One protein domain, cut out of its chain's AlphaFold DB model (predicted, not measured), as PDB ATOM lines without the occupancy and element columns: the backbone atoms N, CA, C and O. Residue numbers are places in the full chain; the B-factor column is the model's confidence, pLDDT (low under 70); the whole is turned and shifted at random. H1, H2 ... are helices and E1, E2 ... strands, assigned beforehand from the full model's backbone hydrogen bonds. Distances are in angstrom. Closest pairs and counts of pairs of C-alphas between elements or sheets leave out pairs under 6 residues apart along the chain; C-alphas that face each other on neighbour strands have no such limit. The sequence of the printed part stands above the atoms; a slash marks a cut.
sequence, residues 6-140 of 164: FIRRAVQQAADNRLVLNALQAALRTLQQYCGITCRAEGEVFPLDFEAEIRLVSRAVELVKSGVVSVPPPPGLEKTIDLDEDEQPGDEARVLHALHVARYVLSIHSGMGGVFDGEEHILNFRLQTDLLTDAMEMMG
ATOM      1  N   PHE A   6     188.705 174.361 117.514       76.69
ATOM      2  CA  PHE A   6     188.619 173.502 118.694       76.69
ATOM      3  C   PHE A   6     187.166 173.223 119.090       76.69
ATOM      4  O   PHE A   6     186.810 172.078 119.365       76.69
ATOM      5  N   ILE A   7     186.302 174.241 119.041       78.38
ATOM      6  CA  ILE A   7     184.867 174.096 119.330       78.38
ATOM      7  C   ILE A   7     184.212 173.203 118.276       78.38
ATOM      8  O   ILE A   7     183.438 172.315 118.623       78.38
ATOM      9  N   ARG A   8     184.547 173.386 116.992       81.00
ATOM     10  CA  ARG A   8     184.007 172.539 115.914       81.00
ATOM     11  C   ARG A   8     184.373 171.067 116.103       81.00
ATOM     12  O   ARG A   8     183.501 170.217 115.962       81.00
ATOM     13  N   ARG A   9     185.626 170.771 116.465       80.62
ATOM     14  CA  ARG A   9     186.070 169.396 116.745       80.62
ATOM     15  C   ARG A   9     185.355 168.790 117.947       80.62
ATOM     16  O   ARG A   9     184.864 167.677 117.839       80.62
ATOM     17  N   ALA A  10     185.235 169.526 119.051       80.50
ATOM     18  CA  ALA A  10     184.532 169.039 120.238       80.50
ATOM     19  C   ALA A  10     183.040 168.763 119.970       80.50
ATOM     20  O   ALA A  10     182.489 167.784 120.467       80.50
ATOM     21  N   VAL A  11     182.383 169.600 119.157       82.62
ATOM     22  CA  VAL A  11     180.981 169.396 118.760       82.62
ATOM     23  C   VAL A  11     180.825 168.160 117.874       82.62
ATOM     24  O   VAL A  11     179.897 167.385 118.095       82.62
ATOM     25  N   GLN A  12     181.726 167.956 116.908       84.25
ATOM     26  CA  GLN A  12     181.698 166.773 116.045       84.25
ATOM     27  C   GLN A  12     181.921 165.493 116.859       84.25
ATOM     28  O   GLN A  12     181.107 164.582 116.797       84.25
ATOM     29  N   GLN A  13     182.933 165.492 117.726       84.06
ATOM     30  CA  GLN A  13     183.229 164.393 118.642       84.06
ATOM     31  C   GLN A  13     182.019 164.009 119.510       84.06
ATOM     32  O   GLN A  13     181.707 162.836 119.695       84.06
ATOM     33  N   ALA A  14     181.306 165.002 120.047       84.38
ATOM     34  CA  ALA A  14     180.107 164.758 120.841       84.38
ATOM     35  C   ALA A  14     178.955 164.172 120.003       84.38
ATOM     36  O   ALA A  14     178.161 163.380 120.518       84.38
ATOM     37  N   ALA A  15     178.847 164.559 118.729       86.50
ATOM     38  CA  ALA A  15     177.868 163.996 117.805       86.50
ATOM     39  C   ALA A  15     178.193 162.532 117.468       86.50
ATOM     40  O   ALA A  15     177.301 161.686 117.537       86.50
ATOM     41  N   ASP A  16     179.459 162.225 117.207       87.94
ATOM     42  CA  ASP A  16     179.934 160.882 116.863       87.94
ATOM     43  C   ASP A  16     179.791 159.922 118.062       87.94
ATOM     44  O   ASP A  16     179.176 158.858 117.944       87.94
ATOM     45  N   ASN A  17     180.199 160.352 119.267       86.69
ATOM     46  CA  ASN A  17     179.956 159.611 120.513       86.69
ATOM     47  C   ASN A  17     178.461 159.320 120.726       86.69
ATOM     48  O   ASN A  17     178.081 158.247 121.204       86.69
ATOM     49  N   ARG A  18     177.585 160.270 120.372       91.12
ATOM     50  CA  ARG A  18     176.134 160.094 120.495       91.12
ATOM     51  C   ARG A  18     175.600 159.048 119.518       91.12
ATOM     52  O   ARG A  18     174.671 158.329 119.883       91.12
ATOM     53  N   LEU A  19     176.151 158.949 118.310       91.50
ATOM     54  CA  LEU A  19     175.743 157.928 117.344       91.50
ATOM     55  C   LEU A  19     176.108 156.522 117.831       91.50
ATOM     56  O   LEU A  19     175.236 155.653 117.862       91.50
ATOM     57  N   VAL A  20     177.334 156.327 118.323       92.38
ATOM     58  CA  VAL A  20     177.753 155.042 118.914       92.38
ATOM     59  C   VAL A  20     176.918 154.693 120.144       92.38
ATOM     60  O   VAL A  20     176.443 153.564 120.276       92.38
ATOM     61  N   LEU A  21     176.645 155.670 121.013       94.00
ATOM     62  CA  LEU A  21     175.767 155.467 122.164       94.00
ATOM     63  C   LEU A  21     174.357 155.030 121.742       94.00
ATOM     64  O   LEU A  21     173.786 154.132 122.360       94.00
ATOM     65  N   ASN A  22     173.792 155.643 120.701       94.62
ATOM     66  CA  ASN A  22     172.472 155.275 120.192       94.62
ATOM     67  C   ASN A  22     172.457 153.842 119.646       94.62
ATOM     68  O   ASN A  22     171.508 153.110 119.929       94.62
ATOM     69  N   ALA A  23     173.497 153.429 118.914       95.62
ATOM     70  CA  ALA A  23     173.619 152.068 118.392       95.62
ATOM     71  C   ALA A  23     173.678 151.034 119.530       95.62
ATOM     72  O   ALA A  23     172.885 150.092 119.554       95.62
ATOM     73  N   LEU A  24     174.529 151.263 120.538       95.81
ATOM     74  CA  LEU A  24     174.622 150.404 121.724       95.81
ATOM     75  C   LEU A  24     173.303 150.342 122.504       95.81
ATOM     76  O   LEU A  24     172.889 149.273 122.943       95.81
ATOM     77  N   GLN A  25     172.616 151.472 122.673       97.00
ATOM     78  CA  GLN A  25     171.326 151.508 123.364       97.00
ATOM     79  C   GLN A  25     170.216 150.804 122.582       97.00
ATOM     80  O   GLN A  25     169.337 150.203 123.202       97.00
ATOM     81  N   ALA A  26     170.219 150.900 121.252       96.50
ATOM     82  CA  ALA A  26     169.282 150.172 120.405       96.50
ATOM     83  C   ALA A  26     169.518 148.663 120.532       96.50
ATOM     84  O   ALA A  26     168.577 147.924 120.815       96.50
ATOM     85  N   ALA A  27     170.777 148.229 120.434       96.44
ATOM     86  CA  ALA A  27     171.158 146.836 120.611       96.44
ATOM     87  C   ALA A  27     170.802 146.310 122.006       96.44
ATOM     88  O   ALA A  27     170.176 145.262 122.116       96.44
ATOM     89  N   LEU A  28     171.110 147.062 123.068       97.38
ATOM     90  CA  LEU A  28     170.785 146.678 124.443       97.38
ATOM     91  C   LEU A  28     169.284 146.455 124.636       97.38
ATOM     92  O   LEU A  28     168.886 145.440 125.200       97.38
ATOM     93  N   ARG A  29     168.445 147.378 124.146       96.94
ATOM     94  CA  ARG A  29     166.985 147.229 124.235       96.94
ATOM     95  C   ARG A  29     166.496 146.012 123.465       96.94
ATOM     96  O   ARG A  29     165.622 145.310 123.958       96.94
ATOM     97  N   THR A  30     167.055 145.754 122.285       95.38
ATOM     98  CA  THR A  30     166.711 144.569 121.497       95.38
ATOM     99  C   THR A  30     167.126 143.290 122.216       95.38
ATOM    100  O   THR A  30     166.293 142.412 122.392       95.38
ATOM    101  N   LEU A  31     168.350 143.190 122.728       94.88
ATOM    102  CA  LEU A  31     168.780 142.016 123.492       94.88
ATOM    103  C   LEU A  31     167.885 141.792 124.719       94.88
ATOM    104  O   LEU A  31     167.413 140.684 124.935       94.88
ATOM    105  N   GLN A  32     167.564 142.846 125.474       95.19
ATOM    106  CA  GLN A  32     166.665 142.759 126.632       95.19
ATOM    107  C   GLN A  32     165.241 142.335 126.261       95.19
ATOM    108  O   GLN A  32     164.635 141.553 126.984       95.19
ATOM    109  N   GLN A  33     164.702 142.853 125.156       93.12
ATOM    110  CA  GLN A  33     163.354 142.523 124.700       93.12
ATOM    111  C   GLN A  33     163.243 141.064 124.247       93.12
ATOM    112  O   GLN A  33     162.190 140.463 124.434       93.12
ATOM    113  N   TYR A  34     164.296 140.522 123.628       91.38
ATOM    114  CA  TYR A  34     164.273 139.191 123.021       91.38
ATOM    115  C   TYR A  34     164.901 138.101 123.909       91.38
ATOM    116  O   TYR A  34     164.802 136.920 123.586       91.38
ATOM    117  N   CYS A  35     165.505 138.466 125.042       91.88
ATOM    118  CA  CYS A  35     166.017 137.515 126.025       91.88
ATOM    119  C   CYS A  35     164.871 136.715 126.664       91.88
ATOM    120  O   CYS A  35     163.853 137.271 127.072       91.88
ATOM    121  N   GLY A  36     165.050 135.400 126.773       89.12
ATOM    122  CA  GLY A  36     164.059 134.454 127.285       89.12
ATOM    123  C   GLY A  36     162.990 134.045 126.270       89.12
ATOM    124  O   GLY A  36     162.123 133.237 126.599       89.12
ATOM    125  N   ILE A  37     163.037 134.569 125.042       89.94
ATOM    126  CA  ILE A  37     162.073 134.212 124.000       89.94
ATOM    127  C   ILE A  37     162.415 132.862 123.402       89.94
ATOM    128  O   ILE A  37     163.552 132.602 123.015       89.94
ATOM    129  N   THR A  38     161.400 132.017 123.269       89.88
ATOM    130  CA  THR A  38     161.524 130.730 122.595       89.88
ATOM    131  C   THR A  38     161.683 130.935 121.093       89.88
ATOM    132  O   THR A  38     160.781 131.452 120.428       89.88
ATOM    133  N   CYS A  39     162.810 130.478 120.562       88.31
ATOM    134  CA  CYS A  39     163.103 130.426 119.141       88.31
ATOM    135  C   CYS A  39     162.980 129.019 118.582       88.31
ATOM    136  O   CYS A  39     163.112 128.022 119.292       88.31
ATOM    137  N   ARG A  40     162.725 128.967 117.277       84.50
ATOM    138  CA  ARG A  40     162.723 127.766 116.459       84.50
ATOM    139  C   ARG A  40     163.653 127.954 115.275       84.50
ATOM    140  O   ARG A  40     163.470 128.872 114.470       84.50
ATOM    141  N   ALA A  41     164.608 127.047 115.152       82.50
ATOM    142  CA  ALA A  41     165.499 126.943 114.008       82.50
ATOM    143  C   ALA A  41     165.738 125.459 113.722       82.50
ATOM    144  O   ALA A  41     165.908 124.679 114.647       82.50
ATOM    145  N   GLU A  42     165.677 125.063 112.449       83.31
ATOM    146  CA  GLU A  42     166.022 123.701 111.994       83.31
ATOM    147  C   GLU A  42     165.306 122.542 112.727       83.31
ATOM    148  O   GLU A  42     165.784 121.415 112.759       83.31
ATOM    149  N   GLY A  43     164.109 122.793 113.269       80.81
ATOM    150  CA  GLY A  43     163.329 121.798 114.017       80.81
ATOM    151  C   GLY A  43     163.657 121.726 115.511       80.81
ATOM    152  O   GLY A  43     162.961 121.028 116.247       80.81
ATOM    153  N   GLU A  44     164.646 122.487 115.970       85.19
ATOM    154  CA  GLU A  44     164.965 122.662 117.380       85.19
ATOM    155  C   GLU A  44     164.203 123.844 117.980       85.19
ATOM    156  O   GLU A  44     163.839 124.802 117.289       85.19
ATOM    157  N   VAL A  45     163.946 123.758 119.285       87.44
ATOM    158  CA  VAL A  45     163.261 124.790 120.064       87.44
ATOM    159  C   VAL A  45     164.118 125.116 121.276       87.44
ATOM    160  O   VAL A  45     164.347 124.250 122.118       87.44
ATOM    161  N   PHE A  46     164.571 126.359 121.379       88.06
ATOM    162  CA  PHE A  46     165.458 126.799 122.454       88.06
ATOM    163  C   PHE A  46     165.134 128.236 122.874       88.06
ATOM    164  O   PHE A  46     164.689 129.035 122.046       88.06
ATOM    165  N   PRO A  47     165.310 128.594 124.156       89.69
ATOM    166  CA  PRO A  47     165.207 129.979 124.586       89.69
ATOM    167  C   PRO A  47     166.439 130.767 124.128       89.69
ATOM    168  O   PRO A  47     167.562 130.273 124.201       89.69
ATOM    169  N   LEU A  48     166.235 132.008 123.697       89.69
ATOM    170  CA  LEU A  48     167.330 132.952 123.510       89.69
ATOM    171  C   LEU A  48     167.860 133.381 124.875       89.69
ATOM    172  O   LEU A  48     167.144 134.028 125.640       89.69
ATOM    173  N   ASP A  49     169.109 133.050 125.168       90.75
ATOM    174  CA  ASP A  49     169.821 133.573 126.328       90.75
ATOM    175  C   ASP A  49     170.820 134.631 125.862       90.75
ATOM    176  O   ASP A  49     171.752 134.331 125.121       90.75
ATOM    177  N   PHE A  50     170.585 135.875 126.279       92.75
ATOM    178  CA  PHE A  50     171.446 137.015 125.977       92.75
ATOM    179  C   PHE A  50     172.029 137.657 127.242       92.75
ATOM    180  O   PHE A  50     172.430 138.822 127.216       92.75
ATOM    181  N   GLU A  51     172.047 136.968 128.391       92.69
ATOM    182  CA  GLU A  51     172.496 137.579 129.649       92.69
ATOM    183  C   GLU A  51     173.947 138.081 129.590       92.69
ATOM    184  O   GLU A  51     174.281 139.136 130.150       92.69
ATOM    185  N   ALA A  52     174.833 137.339 128.923       89.75
ATOM    186  CA  ALA A  52     176.231 137.724 128.765       89.75
ATOM    187  C   ALA A  52     176.365 138.988 127.900       89.75
ATOM    188  O   ALA A  52     177.023 139.953 128.307       89.75
ATOM    189  N   GLU A  53     175.672 139.022 126.768       93.62
ATOM    190  CA  GLU A  53     175.648 140.118 125.808       93.62
ATOM    191  C   GLU A  53     175.020 141.369 126.424       93.62
ATOM    192  O   GLU A  53     175.575 142.461 126.315       93.62
ATOM    193  N   ILE A  54     173.907 141.225 127.150       95.00
ATOM    194  CA  ILE A  54     173.254 142.326 127.871       95.00
ATOM    195  C   ILE A  54     174.232 142.952 128.864       95.00
ATOM    196  O   ILE A  54     174.353 144.180 128.910       95.00
ATOM    197  N   ARG A  55     174.956 142.142 129.650       93.62
ATOM    198  CA  ARG A  55     175.963 142.653 130.597       93.62
ATOM    199  C   ARG A  55     177.099 143.375 129.880       93.62
ATOM    200  O   ARG A  55     177.505 144.448 130.331       93.62
ATOM    201  N   LEU A  56     177.593 142.813 128.780       91.75
ATOM    202  CA  LEU A  56     178.679 143.391 127.995       91.75
ATOM    203  C   LEU A  56     178.279 144.746 127.389       91.75
ATOM    204  O   LEU A  56     178.945 145.755 127.629       91.75
ATOM    205  N   VAL A  57     177.153 144.792 126.675       93.56
ATOM    206  CA  VAL A  57     176.651 146.006 126.016       93.56
ATOM    207  C   VAL A  57     176.274 147.071 127.046       93.56
ATOM    208  O   VAL A  57     176.571 148.247 126.845       93.56
ATOM    209  N   SER A  58     175.702 146.685 128.192       94.94
ATOM    210  CA  SER A  58     175.402 147.630 129.280       94.94
ATOM    211  C   SER A  58     176.657 148.334 129.795       94.94
ATOM    212  O   SER A  58     176.640 149.545 130.005       94.94
ATOM    213  N   ARG A  59     177.770 147.607 129.962       93.06
ATOM    214  CA  ARG A  59     179.046 148.209 130.381       93.06
ATOM    215  C   ARG A  59     179.581 149.181 129.332       93.06
ATOM    216  O   ARG A  59     180.003 150.274 129.696       93.06
ATOM    217  N   ALA A  60     179.511 148.825 128.050       92.25
ATOM    218  CA  ALA A  60     179.920 149.716 126.964       92.25
ATOM    219  C   ALA A  60     179.074 151.001 126.909       92.25
ATOM    220  O   ALA A  60     179.617 152.089 126.728       92.25
ATOM    221  N   VAL A  61     177.759 150.908 127.144       93.81
ATOM    222  CA  VAL A  61     176.875 152.081 127.257       93.81
ATOM    223  C   VAL A  61     177.345 153.026 128.364       93.81
ATOM    224  O   VAL A  61     177.397 154.237 128.147       93.81
ATOM    225  N   GLU A  62     177.698 152.503 129.539       93.19
ATOM    226  CA  GLU A  62     178.181 153.330 130.650       93.19
ATOM    227  C   GLU A  62     179.561 153.944 130.366       93.19
ATOM    228  O   GLU A  62     179.775 155.117 130.676       93.19
ATOM    229  N   LEU A  63     180.463 153.217 129.692       90.12
ATOM    230  CA  LEU A  63     181.752 153.759 129.246       90.12
ATOM    231  C   LEU A  63     181.568 154.954 128.301       90.12
ATOM    232  O   LEU A  63     182.138 156.018 128.542       90.12
ATOM    233  N   VAL A  64     180.712 154.835 127.283       88.94
ATOM    234  CA  VAL A  64     180.463 155.941 126.343       88.94
ATOM    235  C   VAL A  64     179.767 157.119 127.038       88.94
ATOM    236  O   VAL A  64     180.136 158.273 126.813       88.94
ATOM    237  N   LYS A  65     178.804 156.863 127.936       89.19
ATOM    238  CA  LYS A  65     178.139 157.920 128.725       89.19
ATOM    239  C   LYS A  65     179.092 158.675 129.643       89.19
ATOM    240  O   LYS A  65     178.889 159.866 129.863       89.19
ATOM    241  N   SER A  66     180.095 157.992 130.193       87.81
ATOM    242  CA  SER A  66     181.080 158.612 131.083       87.81
ATOM    243  C   SER A  66     181.978 159.629 130.367       87.81
ATOM    244  O   SER A  66     182.633 160.433 131.026       87.81
ATOM    245  N   GLY A  67     181.993 159.621 129.026       82.00
ATOM    246  CA  GLY A  67     182.827 160.503 128.211       82.00
ATOM    247  C   GLY A  67     184.306 160.115 128.193       82.00
ATOM    248  O   GLY A  67     185.113 160.877 127.671       82.00
ATOM    249  N   VAL A  68     184.659 158.956 128.759       79.62
ATOM    250  CA  VAL A  68     186.032 158.428 128.766       79.62
ATOM    251  C   VAL A  68     186.452 157.954 127.371       79.62
ATOM    252  O   VAL A  68     187.614 158.093 127.011       79.62
ATOM    253  N   VAL A  69     185.497 157.468 126.570       80.19
ATOM    254  CA  VAL A  69     185.734 156.968 125.208       80.19
ATOM    255  C   VAL A  69     185.559 158.077 124.172       80.19
ATOM    256  O   VAL A  69     184.555 158.801 124.177       80.19
ATOM    257  N   SER A  70     186.514 158.173 123.248       78.19
ATOM    258  CA  SER A  70     186.451 159.089 122.101       78.19
ATOM    259  C   SER A  70     186.173 158.331 120.796       78.19
ATOM    260  O   SER A  70     186.944 157.462 120.408       78.19
ATOM    261  N   VAL A  71     185.075 158.668 120.112       74.88
ATOM    262  CA  VAL A  71     184.704 158.216 118.762       74.88
ATOM    263  C   VAL A  71     184.723 159.387 117.758       74.88
ATOM    264  O   VAL A  71     183.979 160.342 117.967       74.88
ATOM    265  N   PRO A  72     185.496 159.328 116.661       70.44
ATOM    266  CA  PRO A  72     186.492 158.302 116.360       70.44
ATOM    267  C   PRO A  72     187.657 158.336 117.368       70.44
ATOM    268  O   PRO A  72     187.870 159.366 118.023       70.44
ATOM    269  N   PRO A  73     188.408 157.230 117.515       68.44
ATOM    270  CA  PRO A  73     189.602 157.215 118.348       68.44
ATOM    271  C   PRO A  73     190.625 158.254 117.855       68.44
ATOM    272  O   PRO A  73     190.681 158.566 116.661       68.44
ATOM    273  N   PRO A  74     191.442 158.826 118.755       66.56
ATOM    274  CA  PRO A  74     192.430 159.822 118.372       66.56
ATOM    275  C   PRO A  74     193.478 159.240 117.400       66.56
ATOM    276  O   PRO A  74     193.844 158.064 117.500       66.56
ATOM    277  N   PRO A  75     194.012 160.065 116.482       58.50
ATOM    278  CA  PRO A  75     194.982 159.620 115.487       58.50
ATOM    279  C   PRO A  75     196.223 159.013 116.159       58.50
ATOM    280  O   PRO A  75     196.791 159.604 117.078       58.50
ATOM    281  N   GLY A  76     196.644 157.831 115.696       53.34
ATOM    282  CA  GLY A  76     197.734 157.039 116.289       53.34
ATOM    283  C   GLY A  76     197.288 155.873 117.185       53.34
ATOM    284  O   GLY A  76     198.095 154.984 117.447       53.34
ATOM    285  N   LEU A  77     196.011 155.834 117.587       52.22
ATOM    286  CA  LEU A  77     195.331 154.641 118.125       52.22
ATOM    287  C   LEU A  77     194.602 153.840 117.033       52.22
ATOM    288  O   LEU A  77     194.040 152.792 117.313       52.22
ATOM    289  N   GLU A  78     194.680 154.297 115.780       50.00
ATOM    290  CA  GLU A  78     194.141 153.662 114.564       50.00
ATOM    291  C   GLU A  78     194.859 152.366 114.170       50.00
ATOM    292  O   GLU A  78     194.617 151.852 113.076       50.00
ATOM    293  N   LYS A  79     195.773 151.844 115.009       50.22
ATOM    294  CA  LYS A  79     196.216 150.460 114.842       50.22
ATOM    295  C   LYS A  79     194.932 149.661 114.772       50.22
ATOM    296  O   LYS A  79     194.155 149.725 115.720       50.22
ATOM    297  N   THR A  80     194.703 149.051 113.609       48.94
ATOM    298  CA  THR A  80     193.617 148.117 113.329       48.94
ATOM    299  C   THR A  80     193.288 147.443 114.635       48.94
ATOM    300  O   THR A  80     194.168 146.767 115.161       48.94
ATOM    301  N   ILE A  81     192.138 147.788 115.227       52.91
ATOM    302  CA  ILE A  81     191.738 147.238 116.516       52.91
ATOM    303  C   ILE A  81     191.508 145.767 116.214       52.91
ATOM    304  O   ILE A  81     190.432 145.376 115.762       52.91
ATOM    305  N   ASP A  82     192.591 145.007 116.309       51.47
ATOM    306  CA  ASP A  82     192.606 143.591 116.062       51.47
ATOM    307  C   ASP A  82     191.904 143.031 117.279       51.47
ATOM    308  O   ASP A  82     192.347 143.182 118.419       51.47
ATOM    309  N   LEU A  83     190.729 142.469 117.039       55.47
ATOM    310  CA  LEU A  83     189.893 141.906 118.092       55.47
ATOM    311  C   LEU A  83     190.550 140.658 118.723       55.47
ATOM    312  O   LEU A  83     189.963 140.076 119.631       55.47
ATOM    313  N   ASP A  84     191.743 140.289 118.237       52.81
ATOM    314  CA  ASP A  84     192.530 139.099 118.539       52.81
ATOM    315  C   ASP A  84     193.692 139.338 119.535       52.81
ATOM    316  O   ASP A  84     194.347 138.373 119.927       52.81
ATOM    317  N   GLU A  85     193.989 140.575 119.965       50.00
ATOM    318  CA  GLU A  85     195.111 140.828 120.894       50.00
ATOM    319  C   GLU A  85     194.688 140.820 122.384       50.00
ATOM    320  O   GLU A  85     193.952 141.688 122.853       50.00
ATOM    321  N   ASP A  86     195.237 139.861 123.147       44.44
ATOM    322  CA  ASP A  86     195.151 139.650 124.611       44.44
ATOM    323  C   ASP A  86     195.811 140.762 125.473       44.44
ATOM    324  O   ASP A  86     196.286 140.530 126.590       44.44
ATOM    325  N   GLU A  87     195.880 142.002 124.987       48.47
ATOM    326  CA  GLU A  87     196.271 143.144 125.818       48.47
ATOM    327  C   GLU A  87     195.033 143.640 126.577       48.47
ATOM    328  O   GLU A  87     193.934 143.617 126.030       48.47
ATOM    329  N   GLN A  88     195.161 144.070 127.844       49.72
ATOM    330  CA  GLN A  88     194.023 144.610 128.608       49.72
ATOM    331  C   GLN A  88     193.318 145.679 127.756       49.72
ATOM    332  O   GLN A  88     193.881 146.762 127.582       49.72
ATOM    333  N   PRO A  89     192.109 145.411 127.217       61.91
ATOM    334  CA  PRO A  89     191.589 146.252 126.157       61.91
ATOM    335  C   PRO A  89     191.278 147.617 126.757       61.91
ATOM    336  O   PRO A  89     190.598 147.702 127.792       61.91
ATOM    337  N   GLY A  90     191.794 148.669 126.114       76.62
ATOM    338  CA  GLY A  90     191.420 150.050 126.404       76.62
ATOM    339  C   GLY A  90     189.901 150.227 126.331       76.62
ATOM    340  O   GLY A  90     189.190 149.388 125.767       76.62
ATOM    341  N   ASP A  91     189.373 151.300 126.914       84.81
ATOM    342  CA  ASP A  91     187.922 151.484 126.986       84.81
ATOM    343  C   ASP A  91     187.278 151.575 125.587       84.81
ATOM    344  O   ASP A  91     186.187 151.042 125.386       84.81
ATOM    345  N   GLU A  92     187.987 152.112 124.588       84.56
ATOM    346  CA  GLU A  92     187.623 152.052 123.166       84.56
ATOM    347  C   GLU A  92     187.495 150.608 122.655       84.56
ATOM    348  O   GLU A  92     186.482 150.247 122.057       84.56
ATOM    349  N   ALA A  93     188.491 149.757 122.915       82.75
ATOM    350  CA  ALA A  93     188.488 148.361 122.475       82.75
ATOM    351  C   ALA A  93     187.356 147.561 123.142       82.75
ATOM    352  O   ALA A  93     186.724 146.723 122.502       82.75
ATOM    353  N   ARG A  94     187.019 147.871 124.402       86.12
ATOM    354  CA  ARG A  94     185.858 147.282 125.094       86.12
ATOM    355  C   ARG A  94     184.535 147.690 124.457       86.12
ATOM    356  O   ARG A  94     183.640 146.856 124.330       86.12
ATOM    357  N   VAL A  95     184.403 148.958 124.063       90.31
ATOM    358  CA  VAL A  95     183.221 149.441 123.338       90.31
ATOM    359  C   VAL A  95     183.115 148.758 121.979       90.31
ATOM    360  O   VAL A  95     182.035 148.280 121.629       90.31
ATOM    361  N   LEU A  96     184.226 148.632 121.252       89.81
ATOM    362  CA  LEU A  96     184.231 147.960 119.959       89.81
ATOM    363  C   LEU A  96     183.894 146.472 120.076       89.81
ATOM    364  O   LEU A  96     183.070 145.969 119.315       89.81
ATOM    365  N   HIS A  97     184.468 145.778 121.056       88.56
ATOM    366  CA  HIS A  97     184.147 144.381 121.322       88.56
ATOM    367  C   HIS A  97     182.651 144.202 121.626       88.56
ATOM    368  O   HIS A  97     182.009 143.314 121.072       88.56
ATOM    369  N   ALA A  98     182.057 145.092 122.428       92.00
ATOM    370  CA  ALA A  98     180.623 145.059 122.704       92.00
ATOM    371  C   ALA A  98     179.760 145.308 121.453       92.00
ATOM    372  O   ALA A  98     178.762 144.612 121.262       92.00
ATOM    373  N   LEU A  99     180.139 146.265 120.594       93.44
ATOM    374  CA  LEU A  99     179.476 146.494 119.302       93.44
ATOM    375  C   LEU A  99     179.540 145.243 118.423       93.44
ATOM    376  O   LEU A  99     178.526 144.829 117.860       93.44
ATOM    377  N   HIS A 100     180.715 144.621 118.350       92.25
ATOM    378  CA  HIS A 100     180.940 143.440 117.538       92.25
ATOM    379  C   HIS A 100     180.124 142.237 118.027       92.25
ATOM    380  O   HIS A 100     179.408 141.627 117.231       92.25
ATOM    381  N   VAL A 101     180.161 141.941 119.330       91.75
ATOM    382  CA  VAL A 101     179.360 140.873 119.950       91.75
ATOM    383  C   VAL A 101     177.871 141.097 119.706       91.75
ATOM    384  O   VAL A 101     177.190 140.195 119.221       91.75
ATOM    385  N   ALA A 102     177.368 142.310 119.953       94.69
ATOM    386  CA  ALA A 102     175.965 142.630 119.715       94.69
ATOM    387  C   ALA A 102     175.576 142.441 118.242       94.69
ATOM    388  O   ALA A 102     174.536 141.855 117.943       94.69
ATOM    389  N   ARG A 103     176.421 142.903 117.311       95.19
ATOM    390  CA  ARG A 103     176.169 142.781 115.871       95.19
ATOM    391  C   ARG A 103     176.130 141.317 115.457       95.19
ATOM    392  O   ARG A 103     175.217 140.919 114.741       95.19
ATOM    393  N   TYR A 104     177.106 140.533 115.907       92.62
ATOM    394  CA  TYR A 104     177.204 139.112 115.602       92.62
ATOM    395  C   TYR A 104     175.973 138.354 116.105       92.62
ATOM    396  O   TYR A 104     175.283 137.714 115.313       92.62
ATOM    397  N   VAL A 105     175.645 138.489 117.392       92.69
ATOM    398  CA  VAL A 105     174.533 137.760 118.012       92.69
ATOM    399  C   VAL A 105     173.193 138.141 117.385       92.69
ATOM    400  O   VAL A 105     172.396 137.262 117.066       92.69
ATOM    401  N   LEU A 106     172.944 139.424 117.117       93.69
ATOM    402  CA  LEU A 106     171.720 139.828 116.420       93.69
ATOM    403  C   LEU A 106     171.695 139.333 114.967       93.69
ATOM    404  O   LEU A 106     170.640 138.954 114.466       93.69
ATOM    405  N   SER A 107     172.841 139.286 114.287       93.25
ATOM    406  CA  SER A 107     172.914 138.796 112.910       93.25
ATOM    407  C   SER A 107     172.593 137.307 112.801       93.25
ATOM    408  O   SER A 107     171.844 136.935 111.901       93.25
ATOM    409  N   ILE A 108     173.136 136.455 113.679       91.25
ATOM    410  CA  ILE A 108     172.932 134.997 113.579       91.25
ATOM    411  C   ILE A 108     171.501 134.576 113.931       91.25
ATOM    412  O   ILE A 108     171.017 133.586 113.397       91.25
ATOM    413  N   HIS A 109     170.808 135.334 114.786       90.38
ATOM    414  CA  HIS A 109     169.423 135.045 115.173       90.38
ATOM    415  C   HIS A 109     168.386 135.706 114.249       90.38
ATOM    416  O   HIS A 109     167.193 135.410 114.331       90.38
ATOM    417  N   SER A 110     168.809 136.603 113.354       91.50
ATOM    418  CA  SER A 110     167.907 137.222 112.384       91.50
ATOM    419  C   SER A 110     167.423 136.182 111.369       91.50
ATOM    420  O   SER A 110     168.213 135.461 110.771       91.50
ATOM    421  N   GLY A 111     166.114 136.130 111.137       89.38
ATOM    422  CA  GLY A 111     165.466 135.147 110.267       89.38
ATOM    423  C   GLY A 111     164.965 133.893 110.990       89.38
ATOM    424  O   GLY A 111     164.206 133.135 110.390       89.38
ATOM    425  N   MET A 112     165.320 133.687 112.264       90.56
ATOM    426  CA  MET A 112     164.735 132.616 113.078       90.56
ATOM    427  C   MET A 112     163.260 132.902 113.389       90.56
ATOM    428  O   MET A 112     162.831 134.058 113.419       90.56
ATOM    429  N   GLY A 113     162.471 131.852 113.630       88.31
ATOM    430  CA  GLY A 113     161.099 131.998 114.118       88.31
ATOM    431  C   GLY A 113     161.098 132.154 115.638       88.31
ATOM    432  O   GLY A 113     161.588 131.273 116.331       88.31
ATOM    433  N   GLY A 114     160.557 133.245 116.167       85.44
ATOM    434  CA  GLY A 114     160.369 133.468 117.600       85.44
ATOM    435  C   GLY A 114     158.894 133.458 117.981       85.44
ATOM    436  O   GLY A 114     158.042 133.869 117.194       85.44
ATOM    437  N   VAL A 115     158.586 132.998 119.193       83.19
ATOM    438  CA  VAL A 115     157.217 133.014 119.731       83.19
ATOM    439  C   VAL A 115     157.038 134.204 120.673       83.19
ATOM    440  O   VAL A 115     157.666 134.254 121.728       83.19
ATOM    441  N   PHE A 116     156.145 135.129 120.322       78.31
ATOM    442  CA  PHE A 116     155.759 136.291 121.128       78.31
ATOM    443  C   PHE A 116     154.291 136.207 121.491       78.31
ATOM    444  O   PHE A 116     153.466 136.064 120.600       78.31
ATOM    445  N   ASP A 117     153.947 136.305 122.775       78.38
ATOM    446  CA  ASP A 117     152.547 136.311 123.227       78.38
ATOM    447  C   ASP A 117     151.692 135.157 122.644       78.38
ATOM    448  O   ASP A 117     150.476 135.257 122.506       78.38
ATOM    449  N   GLY A 118     152.335 134.026 122.321       76.88
ATOM    450  CA  GLY A 118     151.707 132.854 121.702       76.88
ATOM    451  C   GLY A 118     151.625 132.872 120.168       76.88
ATOM    452  O   GLY A 118     151.182 131.881 119.591       76.88
ATOM    453  N   GLU A 119     152.076 133.937 119.507       82.94
ATOM    454  CA  GLU A 119     152.148 134.080 118.051       82.94
ATOM    455  C   GLU A 119     153.571 133.851 117.521       82.94
ATOM    456  O   GLU A 119     154.565 134.205 118.156       82.94
ATOM    457  N   GLU A 120     153.685 133.234 116.344       85.25
ATOM    458  CA  GLU A 120     154.968 133.022 115.669       85.25
ATOM    459  C   GLU A 120     155.322 134.226 114.789       85.25
ATOM    460  O   GLU A 120     154.569 134.609 113.892       85.25
ATOM    461  N   HIS A 121     156.508 134.787 115.009       87.62
ATOM    462  CA  HIS A 121     157.055 135.897 114.237       87.62
ATOM    463  C   HIS A 121     158.449 135.558 113.727       87.62
ATOM    464  O   HIS A 121     159.229 134.896 114.403       87.62
ATOM    465  N   ILE A 122     158.805 136.065 112.549       91.12
ATOM    466  CA  ILE A 122     160.188 136.003 112.072       91.12
ATOM    467  C   ILE A 122     160.963 137.141 112.732       91.12
ATOM    468  O   ILE A 122     160.603 138.312 112.586       91.12
ATOM    469  N   LEU A 123     162.036 136.795 113.437       91.56
ATOM    470  CA  LEU A 123     162.945 137.769 114.020       91.56
ATOM    471  C   LEU A 123     163.639 138.547 112.904       91.56
ATOM    472  O   LEU A 123     164.183 137.961 111.968       91.56
ATOM    473  N   ASN A 124     163.645 139.872 112.994       92.06
ATOM    474  CA  ASN A 124     164.322 140.721 112.023       92.06
ATOM    475  C   ASN A 124     165.101 141.815 112.746       92.06
ATOM    476  O   ASN A 124     164.519 142.786 113.231       92.06
ATOM    477  N   PHE A 125     166.423 141.656 112.772       94.00
ATOM    478  CA  PHE A 125     167.340 142.573 113.449       94.00
ATOM    479  C   PHE A 125     168.183 143.397 112.474       94.00
ATOM    480  O   PHE A 125     169.237 143.927 112.835       94.00
ATOM    481  N   ARG A 126     167.738 143.511 111.217       93.75
ATOM    482  CA  ARG A 126     168.490 144.208 110.168       93.75
ATOM    483  C   ARG A 126     168.802 145.656 110.545       93.75
ATOM    484  O   ARG A 126     169.940 146.082 110.448       93.75
ATOM    485  N   LEU A 127     167.818 146.392 111.059       93.56
ATOM    486  CA  LEU A 127     168.028 147.792 111.438       93.56
ATOM    487  C   LEU A 127     169.082 147.936 112.547       93.56
ATOM    488  O   LEU A 127     169.910 148.839 112.508       93.56
ATOM    489  N   GLN A 128     169.054 147.054 113.544       95.56
ATOM    490  CA  GLN A 128     169.998 147.075 114.657       95.56
ATOM    491  C   GLN A 128     171.406 146.691 114.199       95.56
ATOM    492  O   GLN A 128     172.374 147.319 114.613       95.56
ATOM    493  N   THR A 129     171.522 145.684 113.333       94.25
ATOM    494  CA  THR A 129     172.812 145.242 112.781       94.25
ATOM    495  C   THR A 129     173.429 146.278 111.838       94.25
ATOM    496  O   THR A 129     174.647 146.464 111.885       94.25
ATOM    497  N   ASP A 130     172.617 147.013 111.074       94.31
ATOM    498  CA  ASP A 130     173.061 148.151 110.260       94.31
ATOM    499  C   ASP A 130     173.596 149.285 111.162       94.31
ATOM    500  O   ASP A 130     174.736 149.712 111.002       94.31
ATOM    501  N   LEU A 131     172.856 149.687 112.207       95.12
ATOM    502  CA  LEU A 131     173.308 150.721 113.161       95.12
ATOM    503  C   LEU A 131     174.618 150.361 113.875       95.12
ATOM    504  O   LEU A 131     175.449 151.229 114.142       95.12
ATOM    505  N   LEU A 132     174.787 149.087 114.230       94.69
ATOM    506  CA  LEU A 132     176.017 148.597 114.847       94.69
ATOM    507  C   LEU A 132     177.179 148.579 113.849       94.69
ATOM    508  O   LEU A 132     178.302 148.876 114.237       94.69
ATOM    509  N   THR A 133     176.911 148.271 112.578       93.00
ATOM    510  CA  THR A 133     177.907 148.327 111.498       93.00
ATOM    511  C   THR A 133     178.408 149.756 111.309       93.00
ATOM    512  O   THR A 133     179.611 149.980 111.415       93.00
ATOM    513  N   ASP A 134     177.498 150.725 111.174       92.12
ATOM    514  CA  ASP A 134     177.847 152.146 111.055       92.12
ATOM    515  C   ASP A 134     178.681 152.619 112.262       92.12
ATOM    516  O   ASP A 134     179.671 153.337 112.121       92.12
ATOM    517  N   ALA A 135     178.309 152.191 113.477       92.38
ATOM    518  CA  ALA A 135     179.046 152.511 114.698       92.38
ATOM    519  C   ALA A 135     180.476 151.950 114.704       92.38
ATOM    520  O   ALA A 135     181.395 152.636 115.147       92.38
ATOM    521  N   MET A 136     180.674 150.729 114.204       90.38
ATOM    522  CA  MET A 136     182.001 150.121 114.085       90.38
ATOM    523  C   MET A 136     182.854 150.820 113.017       90.38
ATOM    524  O   MET A 136     184.033 151.069 113.265       90.38
ATOM    525  N   GLU A 137     182.270 151.212 111.880       89.81
ATOM    526  CA  GLU A 137     182.963 152.009 110.853       89.81
ATOM    527  C   GLU A 137     183.411 153.369 111.402       89.81
ATOM    528  O   GLU A 137     184.554 153.779 111.195       89.81
ATOM    529  N   MET A 138     182.559 154.045 112.183       87.19
ATOM    530  CA  MET A 138     182.921 155.292 112.873       87.19
ATOM    531  C   MET A 138     184.054 155.110 113.888       87.19
ATOM    532  O   MET A 138     184.796 156.052 114.160       87.19
ATOM    533  N   MET A 139     184.208 153.909 114.446       84.56
ATOM    534  CA  MET A 139     185.330 153.556 115.319       84.56
ATOM    535  C   MET A 139     186.585 153.108 114.556       84.56
ATOM    536  O   MET A 139     187.585 152.773 115.188       84.56
ATOM    537  N   GLY A 140     186.560 153.139 113.221       84.56
ATOM    538  CA  GLY A 140     187.708 152.830 112.370       84.56
ATOM    539  C   GLY A 140     187.829 151.360 111.969       84.56
ATOM    540  O   GLY A 140     188.888 150.960 111.487       84.56
TER     541      GLY A 140
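Overview. This is residues 6 to 140 of the 164 residues of an uncharacterized protein of Paraburkholderia piptadeniae (UniProt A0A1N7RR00). Four helices, H1 to H4, stand as an up-and-down bundle, each running against the one before it, and a small twisted sheet of four strands lies at one end. The first turns of the long H1, residues 6 to 11, stick out at the opposite end, and residues 66 to 90 make a long link with no named element toward that end. The printed part has 135 residues, with four named helices and four named strands in the order H1 E1 E2 H2 H3 E3 E4 H4; the sheet runs E2 E1 E3 E4, all antiparallel, and the class is mixed, helices and strands. The whole is compact, with a radius of gyration of the C-alphas of 16.4 A, yet elongated in outline, spanning 55 by 32 by 21 A.

Along the chain. H1, residues 6 to 34, begins with C-alpha 6 at (188.619, 173.502, 118.694) and is 42.3 A long. E1, residues 38 to 41, and E2, residues 44 to 47, form a hairpin. H2, residues 51 to 65, is 21.1 A long. H3, residues 91 to 109, is 27.4 A long and begins with C-alpha 91 at (187.922, 151.484, 126.986). E3, residues 113 to 116, and E4, residues 119 to 122, form another hairpin. H4, residues 126 to 138, is 18.4 A long and ends with C-alpha 138 at (182.921, 155.292, 112.873).

Arrangement. In the bundle, H1 touches H2 at a shallow tilt of 19 degrees, opposite ways, the closest C-alphas being those of Leu 28 and Ile 54, 6.1 A apart. H2 and H3, a helical hairpin, touch at a steep tilt of 40 degrees, with the C-alphas of Ala 60 and Val 95 closest at 4.9 A. H3 touches H4 at a shallow tilt of 25 degrees, opposite ways, closest at the C-alphas of Arg 103 and Thr 129, 5.2 A. H4 touches H1 at a shallow tilt of 32 degrees, opposite ways, closest at the C-alphas of Val 20 and Ala 135, 5.1 A. H1 and H3 only just touch, with 3 pairs of C-alphas within 8 A, through residues 24 to 31 and 99 to 106 alone; the C-alphas of Ala 27 and Ala 102 are closest at 6.4 A. H2 and H4 are apart. In each helix every O i to N i+4 pair is within hydrogen-bond range. In the sheet, N 39 and O 46 join E1 and E2 within hydrogen-bond range at 2.8 A, N 40 and O 113 do so for E1 and E3 at 2.7 A, and N 114 and O 121 for E3 and E4 at 2.8 A. E2, H2 H3 and E3 make a split strand-helix-strand unit, two strands running the same way with E1 between them, and its crossover is right-handed.

Size, cuts and confidence. The two C-alphas farthest apart, those of Phe 6 and Gly 43, are 57.7 A apart. The printed part has no cut. The link from H2 to H3 is long, with 25 residues; the other links are tight. The mean pLDDT of the printed part is 84.6, and residues 73 to 89 are under 70.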